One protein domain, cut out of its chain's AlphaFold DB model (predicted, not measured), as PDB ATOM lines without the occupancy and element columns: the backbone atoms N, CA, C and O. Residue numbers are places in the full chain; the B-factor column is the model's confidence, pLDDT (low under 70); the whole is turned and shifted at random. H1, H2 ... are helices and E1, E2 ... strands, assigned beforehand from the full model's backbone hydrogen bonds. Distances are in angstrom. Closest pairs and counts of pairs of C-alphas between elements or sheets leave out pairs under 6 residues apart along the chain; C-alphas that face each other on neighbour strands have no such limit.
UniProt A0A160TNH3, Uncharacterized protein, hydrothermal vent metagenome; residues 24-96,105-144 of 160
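Overview. This is residues 24 to 96 and 105 to 144 of the 160 residues of an uncharacterized protein of hydrothermal vent metagenome (UniProt A0A160TNH3). A twisted sheet of five strands curls round one helix, H1, which lies over one face of it. The short helix H2 packs on H1 and only grazes the sheet, and the loops after it, residues 120 to 144, reach away to Tyr 139 at one end of the longest axis. The printed part has 113 residues, with named elements in the order E1, E2, H1, E3, E4, E5, H2. The sheet's order is E1, E2, E4, E3, E5, wholly antiparallel, and the class is mixed, helices and strands. The whole is compact, with a radius of gyration of the C-alphas of 14.6 A and spans of 48 by 35 by 29 A.

Arrangement. Edge strand E1, residues 24 to 28, and E2, residues 34 to 40, form a hairpin; N 25 and O 37 are 2.8 A apart, within hydrogen-bond range. H1, residues 47 to 61, is on the sheet; its closest C-alphas to E2 are those of Ala 51 and Gly 38, 4.4 A apart. E3, residues 66 to 76, bends by 59 degrees at residue 70. It forms a hairpin with E4, residues 82 to 91, with N 70 and O 87 2.7 A apart. E4 is also the antiparallel neighbour of E2, with N 34 and O 88 2.7 A apart. E2, H1 and E3 make a split strand-helix-strand unit, two strands running the same way with E4 between them in the sheet, and its crossover is right-handed. With H1 on one face, the sheet and helix make two layers. The other edge strand, E5, residues 108 to 112, is the antiparallel neighbour of E3, with N 69 and O 109 2.8 A apart. E1 and E5 are apart. H2, residues 113 to 119, touches H1, the closest C-alphas being those of Val 113 and Ala 56, 5.1 A apart. The two run opposite ways at a tilt of 37 degrees, only just steep. In H1 and H2 every O i to N i+4 pair is within hydrogen-bond range.

Along the chain. E1 begins at C-alpha 24, (91.879, 49.574, -23.642). From first to last C-alpha E2 measures 19.5 A, H1 21.4 A, E3 28.8 A and E4 27.7 A. H2 ends at C-alpha 119, (108.682, 43.248, -22.955).

Size, cuts and confidence. The C-alphas farthest apart are those of Lys 30 and Tyr 139, 50.6 A. Residues 97 to 104 are not printed, and C-alphas 96 and 105 are 10.5 A apart across the cut, which lies between E4 and E5. Of the links that are printed whole, none is long. Residues 135 to 136 pair antiparallel with residues 142 to 143. The mean pLDDT of the printed part is 79.8; 28 residues are under 70, among them residues 131 to 144.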
ATOM      1  N   TYR A  24      92.282  50.292 -22.440       93.12
ATOM      2  CA  TYR A  24      91.879  49.574 -23.642       93.12
ATOM      3  C   TYR A  24      90.585  49.846 -24.411       93.12
ATOM      4  O   TYR A  24      89.515  49.712 -23.815       93.12
ATOM      5  N   LYS A  25      90.587  50.046 -25.728       94.75
ATOM      6  CA  LYS A  25      89.406  49.718 -26.554       94.75
ATOM      7  C   LYS A  25      89.817  48.938 -27.784       94.75
ATOM      8  O   LYS A  25      90.773  49.307 -28.447       94.75
ATOM      9  N   ASP A  26      89.060  47.909 -28.128       95.50
ATOM     10  CA  ASP A  26      89.262  47.136 -29.344       95.50
ATOM     11  C   ASP A  26      87.940  46.880 -30.064       95.50
ATOM     12  O   ASP A  26      86.887  46.721 -29.444       95.50
ATOM     13  N   SER A  27      87.987  46.877 -31.393       94.44
ATOM     14  CA  SER A  27      86.861  46.484 -32.234       94.44
ATOM     15  C   SER A  27      87.335  45.834 -33.535       94.44
ATOM     16  O   SER A  27      88.360  46.236 -34.090       94.44
ATOM     17  N   PRO A  28      86.612  44.829 -34.058       93.19
ATOM     18  CA  PRO A  28      86.911  44.275 -35.369       93.19
ATOM     19  C   PRO A  28      86.562  45.279 -36.475       93.19
ATOM     20  O   PRO A  28      85.588  46.031 -36.383       93.19
ATOM     21  N   THR A  29      87.336  45.261 -37.550       88.69
ATOM     22  CA  THR A  29      87.105  46.028 -38.774       88.69
ATOM     23  C   THR A  29      86.644  45.100 -39.903       88.69
ATOM     24  O   THR A  29      86.794  43.879 -39.844       88.69
ATOM     25  N   LYS A  30      86.045  45.670 -40.957       82.00
ATOM     26  CA  LYS A  30      85.457  44.897 -42.072       82.00
ATOM     27  C   LYS A  30      86.490  44.122 -42.902       82.00
ATOM     28  O   LYS A  30      86.137  43.165 -43.576       82.00
ATOM     29  N   ASP A  31      87.744  44.548 -42.863       81.44
ATOM     30  CA  ASP A  31      88.894  43.999 -43.582       81.44
ATOM     31  C   ASP A  31      89.679  42.947 -42.773       81.44
ATOM     32  O   ASP A  31      90.751  42.511 -43.194       81.44
ATOM     33  N   GLY A  32      89.135  42.500 -41.634       83.50
ATOM     34  CA  GLY A  32      89.715  41.425 -40.822       83.50
ATOM     35  C   GLY A  32      90.841  41.874 -39.891       83.50
ATOM     36  O   GLY A  32      91.544  41.026 -39.341       83.50
ATOM     37  N   TYR A  33      91.010  43.184 -39.707       89.44
ATOM     38  CA  TYR A  33      91.855  43.749 -38.663       89.44
ATOM     39  C   TYR A  33      91.044  44.017 -37.393       89.44
ATOM     40  O   TYR A  33      89.814  43.998 -37.358       89.44
ATOM     41  N   TRP A  34      91.765  44.280 -36.320       94.06
ATOM     42  CA  TRP A  34      91.277  44.870 -35.093       94.06
ATOM     43  C   TRP A  34      91.767  46.304 -35.053       94.06
ATOM     44  O   TRP A  34      92.959  46.550 -35.209       94.06
ATOM     45  N   LYS A  35      90.862  47.248 -34.822       93.56
ATOM     46  CA  LYS A  35      91.219  48.605 -34.429       93.56
ATOM     47  C   LYS A  35      91.391  48.610 -32.918       93.56
ATOM     48  O   LYS A  35      90.434  48.311 -32.207       93.56
ATOM     49  N   ILE A  36      92.581  48.953 -32.439       94.00
ATOM     50  CA  ILE A  36      92.919  48.920 -31.016       94.00
ATOM     51  C   ILE A  36      93.378  50.309 -30.593       94.00
ATOM     52  O   ILE A  36      94.328  50.849 -31.150       94.00
ATOM     53  N   GLU A  37      92.694  50.885 -29.613       92.94
ATOM     54  CA  GLU A  37      93.028  52.148 -28.973       92.94
ATOM     55  C   GLU A  37      93.581  51.888 -27.568       92.94
ATOM     56  O   GLU A  37      92.903  51.308 -26.719       92.94
ATOM     57  N   GLY A  38      94.809  52.333 -27.327       90.25
ATOM     58  CA  GLY A  38      95.403  52.425 -26.000       90.25
ATOM     59  C   GLY A  38      95.369  53.867 -25.510       90.25
ATOM     60  O   GLY A  38      95.535  54.802 -26.297       90.25
ATOM     61  N   ALA A  39      95.154  54.062 -24.215       89.00
ATOM     62  CA  ALA A  39      95.155  55.371 -23.584       89.00
ATOM     63  C   ALA A  39      95.896  55.348 -22.248       89.00
ATOM     64  O   ALA A  39      95.734  54.421 -21.454       89.00
ATOM     65  N   THR A  40      96.678  56.391 -21.976       85.31
ATOM     66  CA  THR A  40      97.341  56.591 -20.680       85.31
ATOM     67  C   THR A  40      97.199  58.029 -20.207       85.31
ATOM     68  O   THR A  40      97.009  58.948 -21.005       85.31
ATOM     69  N   GLN A  41      97.288  58.224 -18.894       80.56
ATOM     70  CA  GLN A  41      97.221  59.538 -18.257       80.56
ATOM     71  C   GLN A  41      98.578  59.939 -17.686       80.56
ATOM     72  O   GLN A  41      99.403  59.098 -17.334       80.56
ATOM     73  N   GLY A  42      98.810  61.247 -17.563       70.31
ATOM     74  CA  GLY A  42     100.001  61.777 -16.892       70.31
ATOM     75  C   GLY A  42     101.268  61.823 -17.750       70.31
ATOM     76  O   GLY A  42     102.281  62.352 -17.291       70.31
ATOM     77  N   GLY A  43     101.199  61.398 -19.015       63.50
ATOM     78  CA  GLY A  43     102.238  61.669 -20.001       63.50
ATOM     79  C   GLY A  43     103.368  60.656 -20.088       63.50
ATOM     80  O   GLY A  43     104.495  61.066 -20.370       63.50
ATOM     81  N   ASN A  44     103.065  59.384 -19.843       66.06
ATOM     82  CA  ASN A  44     104.056  58.319 -19.716       66.06
ATOM     83  C   ASN A  44     104.627  57.813 -21.055       66.06
ATOM     84  O   ASN A  44     105.618  57.095 -21.023       66.06
ATOM     85  N   GLY A  45     104.070  58.183 -22.217       69.00
ATOM     86  CA  GLY A  45     104.580  57.708 -23.513       69.00
ATOM     87  C   GLY A  45     104.171  56.269 -23.846       69.00
ATOM     88  O   GLY A  45     104.843  55.628 -24.645       69.00
ATOM     89  N   LEU A  46     103.137  55.730 -23.185       79.38
ATOM     90  CA  LEU A  46     102.839  54.288 -23.143       79.38
ATOM     91  C   LEU A  46     101.538  53.906 -23.861       79.38
ATOM     92  O   LEU A  46     101.154  52.740 -23.866       79.38
ATOM     93  N   ALA A  47     100.820  54.855 -24.471       84.44
ATOM     94  CA  ALA A  47      99.532  54.548 -25.099       84.44
ATOM     95  C   ALA A  47      99.672  53.550 -26.263       84.44
ATOM     96  O   ALA A  47      98.816  52.682 -26.446       84.44
ATOM     97  N   VAL A  48     100.772  53.643 -27.019       84.31
ATOM     98  CA  VAL A  48     101.117  52.681 -28.077       84.31
ATOM     99  C   VAL A  48     101.402  51.300 -27.482       84.31
ATOM    100  O   VAL A  48     100.866  50.312 -27.972       84.31
ATOM    101  N   ASP A  49     102.175  51.228 -26.398       85.19
ATOM    102  CA  ASP A  49     102.517  49.966 -25.734       85.19
ATOM    103  C   ASP A  49     101.272  49.257 -25.175       85.19
ATOM    104  O   ASP A  49     101.124  48.047 -25.342       85.19
ATOM    105  N   VAL A  50     100.318  50.004 -24.607       87.75
ATOM    106  CA  VAL A  50      99.011  49.466 -24.187       87.75
ATOM    107  C   VAL A  50      98.274  48.828 -25.367       87.75
ATOM    108  O   VAL A  50      97.782  47.703 -25.257       87.75
ATOM    109  N   ALA A  51      98.224  49.511 -26.514       90.25
ATOM    110  CA  ALA A  51      97.557  48.992 -27.704       90.25
ATOM    111  C   ALA A  51      98.272  47.751 -28.279       90.25
ATOM    112  O   ALA A  51      97.616  46.795 -28.695       90.25
ATOM    113  N   ILE A  52      99.609  47.731 -28.268       89.44
ATOM    114  CA  ILE A  52     100.421  46.602 -28.746       89.44
ATOM    115  C   ILE A  52     100.263  45.386 -27.832       89.44
ATOM    116  O   ILE A  52     100.098  44.268 -28.328       89.44
ATOM    117  N   TYR A  53     100.268  45.583 -26.511       91.06
ATOM    118  CA  TYR A  53     100.027  44.498 -25.564       91.06
ATOM    119  C   TYR A  53      98.638  43.895 -25.782       91.06
ATOM    120  O   TYR A  53      98.508  42.677 -25.914       91.06
ATOM    121  N   ARG A  54      97.608  44.739 -25.926       94.38
ATOM    122  CA  ARG A  54      96.246  44.274 -26.208       94.38
ATOM    123  C   ARG A  54      96.164  43.483 -27.517       94.38
ATOM    124  O   ARG A  54      95.515  42.442 -27.564       94.38
ATOM    125  N   ALA A  55      96.868  43.921 -28.560       93.75
ATOM    126  CA  ALA A  55      96.953  43.187 -29.821       93.75
ATOM    127  C   ALA A  55      97.568  41.787 -29.640       93.75
ATOM    128  O   ALA A  55      97.089  40.815 -30.228       93.75
ATOM    129  N   ALA A  56      98.605  41.672 -28.806       93.06
ATOM    130  CA  ALA A  56      99.231  40.394 -28.485       93.06
ATOM    131  C   ALA A  56      98.302  39.474 -27.679       93.06
ATOM    132  O   ALA A  56      98.244  38.284 -27.982       93.06
ATOM    133  N   GLU A  57      97.527  39.999 -26.722       94.75
ATOM    134  CA  GLU A  57      96.495  39.218 -26.017       94.75
ATOM    135  C   GLU A  57      95.451  38.654 -26.984       94.75
ATOM    136  O   GLU A  57      95.114  37.473 -26.921       94.75
ATOM    137  N   MET A  58      94.957  39.481 -27.909       95.56
ATOM    138  CA  MET A  58      93.972  39.053 -28.905       95.56
ATOM    139  C   MET A  58      94.546  37.991 -29.853       95.56
ATOM    140  O   MET A  58      93.872  37.009 -30.162       95.56
ATOM    141  N   ALA A  59      95.805  38.141 -30.281       94.25
ATOM    142  CA  ALA A  59      96.491  37.139 -31.094       94.25
ATOM    143  C   ALA A  59      96.711  35.822 -30.332       94.25
ATOM    144  O   ALA A  59      96.469  34.754 -30.896       94.25
ATOM    145  N   GLN A  60      97.089  35.887 -29.051       94.31
ATOM    146  CA  GLN A  60      97.217  34.710 -28.191       94.31
ATOM    147  C   GLN A  60      95.878  33.986 -28.029       94.31
ATOM    148  O   GLN A  60      95.818  32.768 -28.190       94.31
ATOM    149  N   ALA A  61      94.802  34.728 -27.753       95.25
ATOM    150  CA  ALA A  61      93.452  34.182 -27.626       95.25
ATOM    151  C   ALA A  61      92.959  33.540 -28.935       95.25
ATOM    152  O   ALA A  61      92.214  32.564 -28.902       95.25
ATOM    153  N   ALA A  62      93.422  34.038 -30.084       93.88
ATOM    154  CA  ALA A  62      93.189  33.442 -31.397       93.88
ATOM    155  C   ALA A  62      94.114  32.244 -31.718       93.88
ATOM    156  O   ALA A  62      94.072  31.725 -32.833       93.88
ATOM    157  N   GLY A  63      94.969  31.811 -30.784       94.94
ATOM    158  CA  GLY A  63      95.907  30.698 -30.974       94.94
ATOM    159  C   GLY A  63      97.094  31.024 -31.886       94.94
ATOM    160  O   GLY A  63      97.750  30.121 -32.403       94.94
ATOM    161  N   SER A  64      97.371  32.308 -32.117       92.94
ATOM    162  CA  SER A  64      98.417  32.758 -33.025       92.94
ATOM    163  C   SER A  64      99.717  33.063 -32.287       92.94
ATOM    164  O   SER A  64      99.725  33.686 -31.226       92.94
ATOM    165  N   ARG A  65     100.846  32.650 -32.872       90.00
ATOM    166  CA  ARG A  65     102.184  32.957 -32.344       90.00
ATOM    167  C   ARG A  65     102.617  34.392 -32.642       90.00
ATOM    168  O   ARG A  65     103.434  34.948 -31.906       90.00
ATOM    169  N   PHE A  66     102.104  34.973 -33.720       88.88
ATOM    170  CA  PHE A  66     102.505  36.294 -34.178       88.88
ATOM    171  C   PHE A  66     101.302  37.222 -34.264       88.88
ATOM    172  O   PHE A  66     100.191  36.809 -34.597       88.88
ATOM    173  N   VAL A  67     101.542  38.500 -34.008       90.44
ATOM    174  CA  VAL A  67     100.590  39.572 -34.280       90.44
ATOM    175  C   VAL A  67     101.175  40.473 -35.359       90.44
ATOM    176  O   VAL A  67     102.313  40.926 -35.250       90.44
ATOM    177  N   GLU A  68     100.421  40.691 -36.429       88.38
ATOM    178  CA  GLU A  68     100.742  41.679 -37.456       88.38
ATOM    179  C   GLU A  68     100.161  43.017 -37.016       88.38
ATOM    180  O   GLU A  68      98.959  43.111 -36.775       88.38
ATOM    181  N   ILE A  69     101.011  44.032 -36.892       86.75
ATOM    182  CA  ILE A  69     100.657  45.375 -36.437       86.75
ATOM    183  C   ILE A  69     100.875  46.338 -37.596       86.75
ATOM    184  O   ILE A  69     101.942  46.367 -38.209       86.75
ATOM    185  N   HIS A  70      99.850  47.126 -37.878       83.38
ATOM    186  CA  HIS A  70      99.795  48.183 -38.874       83.38
ATOM    187  C   HIS A  70      99.679  49.526 -38.175       83.38
ATOM    188  O   HIS A  70      98.974  49.631 -37.174       83.38
ATOM    189  N   ASP A  71     100.367  50.511 -38.758       71.00
ATOM    190  CA  ASP A  71     100.270  51.960 -38.555       71.00
ATOM    191  C   ASP A  71      99.607  52.376 -37.234       71.00
ATOM    192  O   ASP A  71      98.391  52.270 -37.077       71.00
ATOM    193  N   ALA A  72     100.397  52.903 -36.297       72.06
ATOM    194  CA  ALA A  72      99.839  53.552 -35.121       72.06
ATOM    195  C   ALA A  72      99.809  55.064 -35.338       72.06
ATOM    196  O   ALA A  72     100.792  55.662 -35.778       72.06
ATOM    197  N   TYR A  73      98.703  55.707 -34.986       76.88
ATOM    198  CA  TYR A  73      98.668  57.154 -34.830       76.88
ATOM    199  C   TYR A  73      98.420  57.488 -33.365       76.88
ATOM    200  O   TYR A  73      97.516  56.944 -32.732       76.88
ATOM    201  N   SER A  74      99.240  58.386 -32.828       79.56
ATOM    202  CA  SER A  74      99.155  58.839 -31.445       79.56
ATOM    203  C   SER A  74      98.782  60.312 -31.377       79.56
ATOM    204  O   SER A  74      99.278  61.125 -32.157       79.56
ATOM    205  N   SER A  75      97.949  60.669 -30.410       77.50
ATOM    206  CA  SER A  75      97.673  62.051 -30.044       77.50
ATOM    207  C   SER A  75      97.941  62.256 -28.559       77.50
ATOM    208  O   SER A  75      97.742  61.362 -27.736       77.50
ATOM    209  N   ARG A  76      98.416  63.453 -28.223       80.50
ATOM    210  CA  ARG A  76      98.629  63.889 -26.847       80.50
ATOM    211  C   ARG A  76      97.925  65.219 -26.643       80.50
ATOM    212  O   ARG A  76      98.078  66.114 -27.473       80.50
ATOM    213  N   ASN A  77      97.150  65.348 -25.571       76.19
ATOM    214  CA  ASN A  77      96.474  66.605 -25.243       76.19
ATOM    215  C   ASN A  77      97.305  67.461 -24.263       76.19
ATOM    216  O   ASN A  77      98.305  67.012 -23.694       76.19
ATOM    217  N   GLY A  78      96.872  68.708 -24.042       65.25
ATOM    218  CA  GLY A  78      97.518  69.646 -23.109       65.25
ATOM    219  C   GLY A  78      97.502  69.203 -21.638       65.25
ATOM    220  O   GLY A  78      98.273  69.724 -20.838       65.25
ATOM    221  N   LEU A  79      96.682  68.203 -21.293       69.81
ATOM    222  CA  LEU A  79      96.607  67.585 -19.965       69.81
ATOM    223  C   LEU A  79      97.529  66.363 -19.823       69.81
ATOM    224  O   LEU A  79      97.498  65.676 -18.807       69.81
ATOM    225  N   ARG A  80      98.401  66.125 -20.814       73.88
ATOM    226  CA  ARG A  80      99.317  64.979 -20.903       73.88
ATOM    227  C   ARG A  80      98.623  63.623 -21.040       73.88
ATOM    228  O   ARG A  80      99.312  62.611 -20.911       73.88
ATOM    229  N   ASP A  81      97.331  63.585 -21.347       80.94
ATOM    230  CA  ASP A  81      96.693  62.342 -21.766       80.94
ATOM    231  C   ASP A  81      97.217  61.967 -23.139       80.94
ATOM    232  O   ASP A  81      97.366  62.814 -24.027       80.94
ATOM    233  N   GLU A  82      97.483  60.685 -23.304       84.81
ATOM    234  CA  GLU A  82      97.984  60.123 -24.538       84.81
ATOM    235  C   GLU A  82      97.029  59.042 -25.007       84.81
ATOM    236  O   GLU A  82      96.586  58.202 -24.222       84.81
ATOM    237  N   ARG A  83      96.724  59.060 -26.299       87.44
ATOM    238  CA  ARG A  83      95.984  58.001 -26.967       87.44
ATOM    239  C   ARG A  83      96.756  57.553 -28.180       87.44
ATOM    240  O   ARG A  83      97.302  58.383 -28.900       87.44
ATOM    241  N   ALA A  84      96.749  56.260 -28.435       88.06
ATOM    242  CA  ALA A  84      97.271  55.692 -29.657       88.06
ATOM    243  C   ALA A  84      96.252  54.726 -30.223       88.06
ATOM    244  O   ALA A  84      95.680  53.929 -29.487       88.06
ATOM    245  N   THR A  85      96.027  54.786 -31.526       89.62
ATOM    246  CA  THR A  85      95.248  53.775 -32.228       89.62
ATOM    247  C   THR A  85      96.148  53.069 -33.220       89.62
ATOM    248  O   THR A  85      96.821  53.737 -33.999       89.62
ATOM    249  N   LEU A  86      96.129  51.740 -33.206       88.38
ATOM    250  CA  LEU A  86      96.768  50.890 -34.203       88.38
ATOM    251  C   LEU A  86      95.758  49.921 -34.810       88.38
ATOM    252  O   LEU A  86      94.659  49.728 -34.276       88.38
ATOM    253  N   PHE A  87      96.155  49.288 -35.907       89.94
ATOM    254  CA  PHE A  87      95.411  48.183 -36.495       89.94
ATOM    255  C   PHE A  87      96.233  46.907 -36.384       89.94
ATOM    256  O   PHE A  87      97.431  46.925 -36.637       89.94
ATOM    257  N   ALA A  88      95.629  45.793 -35.990       91.44
ATOM    258  CA  ALA A  88      96.364  44.543 -35.833       91.44
ATOM    259  C   ALA A  88      95.542  43.322 -36.223       91.44
ATOM    260  O   ALA A  88      94.321  43.386 -36.284       91.44
ATOM    261  N   ARG A  89      96.203  42.200 -36.490       91.38
ATOM    262  CA  ARG A  89      95.540  40.917 -36.758       91.38
ATOM    263  C   ARG A  89      96.449  39.743 -36.373       91.38
ATOM    264  O   ARG A  89      97.666  39.934 -36.284       91.38
ATOM    265  N   PRO A  90      95.912  38.527 -36.179       92.25
ATOM    266  CA  PRO A  90      96.749  37.364 -35.936       92.25
ATOM    267  C   PRO A  90      97.498  36.983 -37.220       92.25
ATOM    268  O   PRO A  90      96.962  37.108 -38.324       92.25
ATOM    269  N   ALA A  91      98.730  36.500 -37.082       86.81
ATOM    270  CA  ALA A  91      99.579  36.111 -38.204       86.81
ATOM    271  C   ALA A  91     100.156  34.704 -38.009       86.81
ATOM    272  O   ALA A  91     100.697  34.357 -36.963       86.81
ATOM    273  N   ALA A  92     100.070  33.873 -39.049       83.62
ATOM    274  CA  ALA A  92     100.572  32.499 -38.995       83.62
ATOM    275  C   ALA A  92     102.112  32.415 -38.991       83.62
ATOM    276  O   ALA A  92     102.678  31.434 -38.515       83.62
ATOM    277  N   ALA A  93     102.792  33.439 -39.511       80.69
ATOM    278  CA  ALA A  93     104.244  33.484 -39.628       80.69
ATOM    279  C   ALA A  93     104.768  34.913 -39.458       80.69
ATOM    280  O   ALA A  93     104.048  35.884 -39.700       80.69
ATOM    281  N   ALA A  94     106.044  35.031 -39.089       78.69
ATOM    282  CA  ALA A  94     106.755  36.300 -39.133       78.69
ATOM    283  C   ALA A  94     106.912  36.747 -40.595       78.69
ATOM    284  O   ALA A  94     107.519  36.055 -41.412       78.69
ATOM    285  N   LEU A  95     106.351  37.907 -40.919       70.81
ATOM    286  CA  LEU A  95     106.442  38.551 -42.222       70.81
ATOM    287  C   LEU A  95     107.421  39.720 -42.160       70.81
ATOM    288  O   LEU A  95     107.368  40.557 -41.254       70.81
ATOM    289  N   HIS A  96     108.289  39.800 -43.165       68.25
ATOM    290  CA  HIS A  96     109.181  40.939 -43.327       68.25
ATOM    291  C   HIS A  96     108.358  42.223 -43.568       68.25
ATOM    292  O   HIS A  96     107.399  42.171 -44.343       68.25
ATOM    293  N   PRO A 105     105.827  51.571 -46.766       53.25
ATOM    294  CA  PRO A 105     106.971  50.811 -46.266       53.25
ATOM    295  C   PRO A 105     107.331  51.238 -44.834       53.25
ATOM    296  O   PRO A 105     107.283  52.420 -44.497       53.25
ATOM    297  N   GLY A 106     107.642  50.263 -43.975       56.59
ATOM    298  CA  GLY A 106     108.024  50.490 -42.573       56.59
ATOM    299  C   GLY A 106     106.866  50.746 -41.599       56.59
ATOM    300  O   GLY A 106     107.091  50.781 -40.393       56.59
ATOM    301  N   ARG A 107     105.620  50.866 -42.081       67.19
ATOM    302  CA  ARG A 107     104.429  51.081 -41.232       67.19
ATOM    303  C   ARG A 107     103.680  49.809 -40.863       67.19
ATOM    304  O   ARG A 107     102.517  49.860 -40.475       67.19
ATOM    305  N   CYS A 108     104.320  48.666 -41.030       74.94
ATOM    306  CA  CYS A 108     103.778  47.408 -40.575       74.94
ATOM    307  C   CYS A 108     104.891  46.412 -40.287       74.94
ATOM    308  O   CYS A 108     105.918  46.393 -40.969       74.94
ATOM    309  N   TYR A 109     104.675  45.590 -39.270       78.44
ATOM    310  CA  TYR A 109     105.581  44.529 -38.875       78.44
ATOM    311  C   TYR A 109     104.805  43.392 -38.204       78.44
ATOM    312  O   TYR A 109     103.640  43.535 -37.842       78.44
ATOM    313  N   THR A 110     105.472  42.258 -38.014       85.50
ATOM    314  CA  THR A 110     104.971  41.164 -37.174       85.50
ATOM    315  C   THR A 110     105.809  41.056 -35.913       85.50
ATOM    316  O   THR A 110     107.034  41.153 -35.963       85.50
ATOM    317  N   ALA A 111     105.146  40.864 -34.778       84.81
ATOM    318  CA  ALA A 111     105.793  40.634 -33.496       84.81
ATOM    319  C   ALA A 111     105.453  39.242 -32.971       84.81
ATOM    320  O   ALA A 111     104.322  38.778 -33.108       84.81
ATOM    321  N   ASP A 112     106.435  38.582 -32.354       87.44
ATOM    322  CA  ASP A 112     106.194  37.362 -31.582       87.44
ATOM    323  C   ASP A 112     105.423  37.733 -30.307       87.44
ATOM    324  O   ASP A 112     105.857  38.587 -29.530       87.44
ATOM    325  N   VAL A 113     104.267  37.100 -30.105       89.12
ATOM    326  CA  VAL A 113     103.348  37.387 -28.994       89.12
ATOM    327  C   VAL A 113     104.036  37.206 -27.641       89.12
ATOM    328  O   VAL A 113     103.890  38.049 -26.754       89.12
ATOM    329  N   ALA A 114     104.853  36.161 -27.486       86.69
ATOM    330  CA  ALA A 114     105.548  35.893 -26.230       86.69
ATOM    331  C   ALA A 114     106.650  36.925 -25.955       86.69
ATOM    332  O   ALA A 114     106.939  37.236 -24.797       86.69
ATOM    333  N   LEU A 115     107.272  37.476 -27.003       84.94
ATOM    334  CA  LEU A 115     108.208  38.589 -26.854       84.94
ATOM    335  C   LEU A 115     107.480  39.868 -26.433       84.94
ATOM    336  O   LEU A 115     107.975  40.566 -25.548       84.94
ATOM    337  N   VAL A 116     106.316  40.153 -27.027       86.94
ATOM    338  CA  VAL A 116     105.515  41.331 -26.669       86.94
ATOM    339  C   VAL A 116     105.120  41.290 -25.202       86.94
ATOM    340  O   VAL A 116     105.442  42.212 -24.456       86.94
ATOM    341  N   MET A 117     104.513  40.188 -24.769       85.69
ATOM    342  CA  MET A 117     104.071  40.020 -23.385       85.69
ATOM    343  C   MET A 117     105.229  40.101 -22.389       85.69
ATOM    344  O   MET A 117     105.089  40.673 -21.314       85.69
ATOM    345  N   ARG A 118     106.414  39.602 -22.755       82.62
ATOM    346  CA  ARG A 118     107.608  39.709 -21.907       82.62
ATOM    347  C   ARG A 118     108.129  41.140 -21.804       82.62
ATOM    348  O   ARG A 118     108.536  41.556 -20.728       82.62
ATOM    349  N   LYS A 119     108.155  41.877 -22.917       80.19
ATOM    350  CA  LYS A 119     108.682  43.248 -22.955       80.19
ATOM    351  C   LYS A 119     107.718  44.278 -22.382       80.19
ATOM    352  O   LYS A 119     108.180  45.331 -21.970       80.19
ATOM    353  N   LEU A 120     106.418  44.000 -22.378       82.88
ATOM    354  CA  LEU A 120     105.384  44.966 -22.008       82.88
ATOM    355  C   LEU A 120     104.550  44.530 -20.786       82.88
ATOM    356  O   LEU A 120     103.396  44.918 -20.665       82.88
ATOM    357  N   SER A 121     105.105  43.707 -19.893       80.00
ATOM    358  CA  SER A 121     104.454  43.295 -18.634       80.00
ATOM    359  C   SER A 121     104.978  44.036 -17.393       80.00
ATOM    360  O   SER A 121     104.662  43.660 -16.263       80.00
ATOM    361  N   GLY A 122     105.768  45.095 -17.584       71.44
ATOM    362  CA  GLY A 122     106.396  45.882 -16.524       71.44
ATOM    363  C   GLY A 122     107.443  45.122 -15.708       71.44
ATOM    364  O   GLY A 122     107.802  43.983 -16.002       71.44
ATOM    365  N   ALA A 123     107.983  45.771 -14.676       67.81
ATOM    366  CA  ALA A 123     109.111  45.233 -13.903       67.81
ATOM    367  C   ALA A 123     108.741  44.011 -13.054       67.81
ATOM    368  O   ALA A 123     109.581  43.149 -12.805       67.81
ATOM    369  N   SER A 124     107.483  43.942 -12.624       63.31
ATOM    370  CA  SER A 124     106.946  42.822 -11.853       63.31
ATOM    371  C   SER A 124     106.448  41.666 -12.728       63.31
ATOM    372  O   SER A 124     106.168  40.595 -12.200       63.31
ATOM    373  N   GLY A 125     106.309  41.871 -14.043       60.22
ATOM    374  CA  GLY A 125     105.604  40.946 -14.932       60.22
ATOM    375  C   GLY A 125     104.072  40.996 -14.807       60.22
ATOM    376  O   GLY A 125     103.387  40.236 -15.489       60.22
ATOM    377  N   TYR A 126     103.527  41.881 -13.961       61.94
ATOM    378  CA  TYR A 126     102.090  42.025 -13.692       61.94
ATOM    379  C   TYR A 126     101.540  43.417 -14.028       61.94
ATOM    380  O   TYR A 126     100.449  43.777 -13.588       61.94
ATOM    381  N   GLU A 127     102.257  44.196 -14.836       73.31
ATOM    382  CA  GLU A 127     101.818  45.507 -15.325       73.31
ATOM    383  C   GLU A 127     101.730  45.493 -16.863       73.31
ATOM    384  O   GLU A 127     102.615  46.005 -17.551       73.31
ATOM    385  N   PRO A 128     100.683  44.869 -17.433       76.94
ATOM    386  CA  PRO A 128     100.453  44.867 -18.872       76.94
ATOM    387  C   PRO A 128     100.460  46.264 -19.506       76.94
ATOM    388  O   PRO A 128      99.934  47.227 -18.949       76.94
ATOM    389  N   GLY A 129     101.031  46.370 -20.704       66.12
ATOM    390  CA  GLY A 129     101.167  47.633 -21.432       66.12
ATOM    391  C   GLY A 129     102.253  48.567 -20.888       66.12
ATOM    392  O   GLY A 129     102.387  49.681 -21.390       66.12
ATOM    393  N   VAL A 130     103.035  48.137 -19.892       74.81
ATOM    394  CA  VAL A 130     104.162  48.897 -19.335       74.81
ATOM    395  C   VAL A 130     105.473  48.252 -19.763       74.81
ATOM    396  O   VAL A 130     105.654  47.042 -19.633       74.81
ATOM    397  N   ALA A 131     106.421  49.053 -20.252       69.75
ATOM    398  CA  ALA A 131     107.731  48.550 -20.642       69.75
ATOM    399  C   ALA A 131     108.466  47.898 -19.454       69.75
ATOM    400  O   ALA A 131     108.666  48.507 -18.401       69.75
ATOM    401  N   ALA A 132     108.879  46.648 -19.640       61.53
ATOM    402  CA  ALA A 132     109.677  45.894 -18.693       61.53
ATOM    403  C   ALA A 132     111.168  46.272 -18.816       61.53
ATOM    404  O   ALA A 132     111.661  46.518 -19.925       61.53
ATOM    405  N   PRO A 133     111.920  46.275 -17.701       63.25
ATOM    406  CA  PRO A 133     113.374  46.368 -17.692       63.25
ATOM    407  C   PRO A 133     114.033  45.453 -18.719       63.25
ATOM    408  O   PRO A 133     113.749  44.257 -18.767       63.25
ATOM    409  N   THR A 134     114.933  46.000 -19.533       60.22
ATOM    410  CA  THR A 134     115.562  45.240 -20.622       60.22
ATOM    411  C   THR A 134     116.925  44.694 -20.210       60.22
ATOM    412  O   THR A 134     117.248  43.558 -20.549       60.22
ATOM    413  N   TYR A 135     117.708  45.466 -19.451       57.22
ATOM    414  CA  TYR A 135     118.961  45.018 -18.836       57.22
ATOM    415  C   TYR A 135     119.393  45.955 -17.698       57.22
ATOM    416  O   TYR A 135     118.925  47.089 -17.589       57.22
ATOM    417  N   THR A 136     120.310  45.487 -16.855       56.41
ATOM    418  CA  THR A 136     121.027  46.328 -15.890       56.41
ATOM    419  C   THR A 136     122.339  46.776 -16.523       56.41
ATOM    420  O   THR A 136     123.103  45.942 -17.010       56.41
ATOM    421  N   ASP A 137     122.599  48.082 -16.567       59.28
ATOM    422  CA  ASP A 137     123.851  48.591 -17.122       59.28
ATOM    423  C   ASP A 137     125.054  48.299 -16.208       59.28
ATOM    424  O   ASP A 137     124.926  47.836 -15.072       59.28
ATOM    425  N   LYS A 138     126.259  48.619 -16.693       57.16
ATOM    426  CA  LYS A 138     127.512  48.445 -15.938       57.16
ATOM    427  C   LYS A 138     127.593  49.242 -14.625       57.16
ATOM    428  O   LYS A 138     128.548  49.063 -13.879       57.16
ATOM    429  N   TYR A 139     126.636  50.130 -14.358       65.44
ATOM    430  CA  TYR A 139     126.546  50.948 -13.150       65.44
ATOM    431  C   TYR A 139     125.433  50.476 -12.204       65.44
ATOM    432  O   TYR A 139     125.119  51.172 -11.241       65.44
ATOM    433  N   GLY A 140     124.820  49.315 -12.463       53.78
ATOM    434  CA  GLY A 140     123.749  48.775 -11.625       53.78
ATOM    435  C   GLY A 140     122.393  49.447 -11.848       53.78
ATOM    436  O   GLY A 140     121.478  49.239 -11.055       53.78
ATOM    437  N   ARG A 141     122.235  50.256 -12.904       56.75
ATOM    438  CA  ARG A 141     120.975  50.944 -13.203       56.75
ATOM    439  C   ARG A 141     120.120  50.090 -14.120       56.75
ATOM    440  O   ARG A 141     120.597  49.571 -15.127       56.75
ATOM    441  N   THR A 142     118.842  49.991 -13.794       49.84
ATOM    442  CA  THR A 142     117.853  49.353 -14.656       49.84
ATOM    443  C   THR A 142     117.618  50.219 -15.888       49.84
ATOM    444  O   THR A 142     117.150  51.351 -15.769       49.84
ATOM    445  N   VAL A 143     117.953  49.698 -17.068       49.53
ATOM    446  CA  VAL A 143     117.699  50.352 -18.351       49.53
ATOM    447  C   VAL A 143     116.484  49.705 -19.000       49.53
ATOM    448  O   VAL A 143     116.435  48.492 -19.227       49.53
ATOM    449  N   THR A 144     115.505  50.545 -19.308       52.62
ATOM    450  CA  THR A 144     114.317  50.180 -20.073       52.62
ATOM    451  C   THR A 144     114.531  50.657 -21.504       52.62
ATOM    452  O   THR A 144     114.534  51.860 -21.755       52.62
TER     453      THR A 144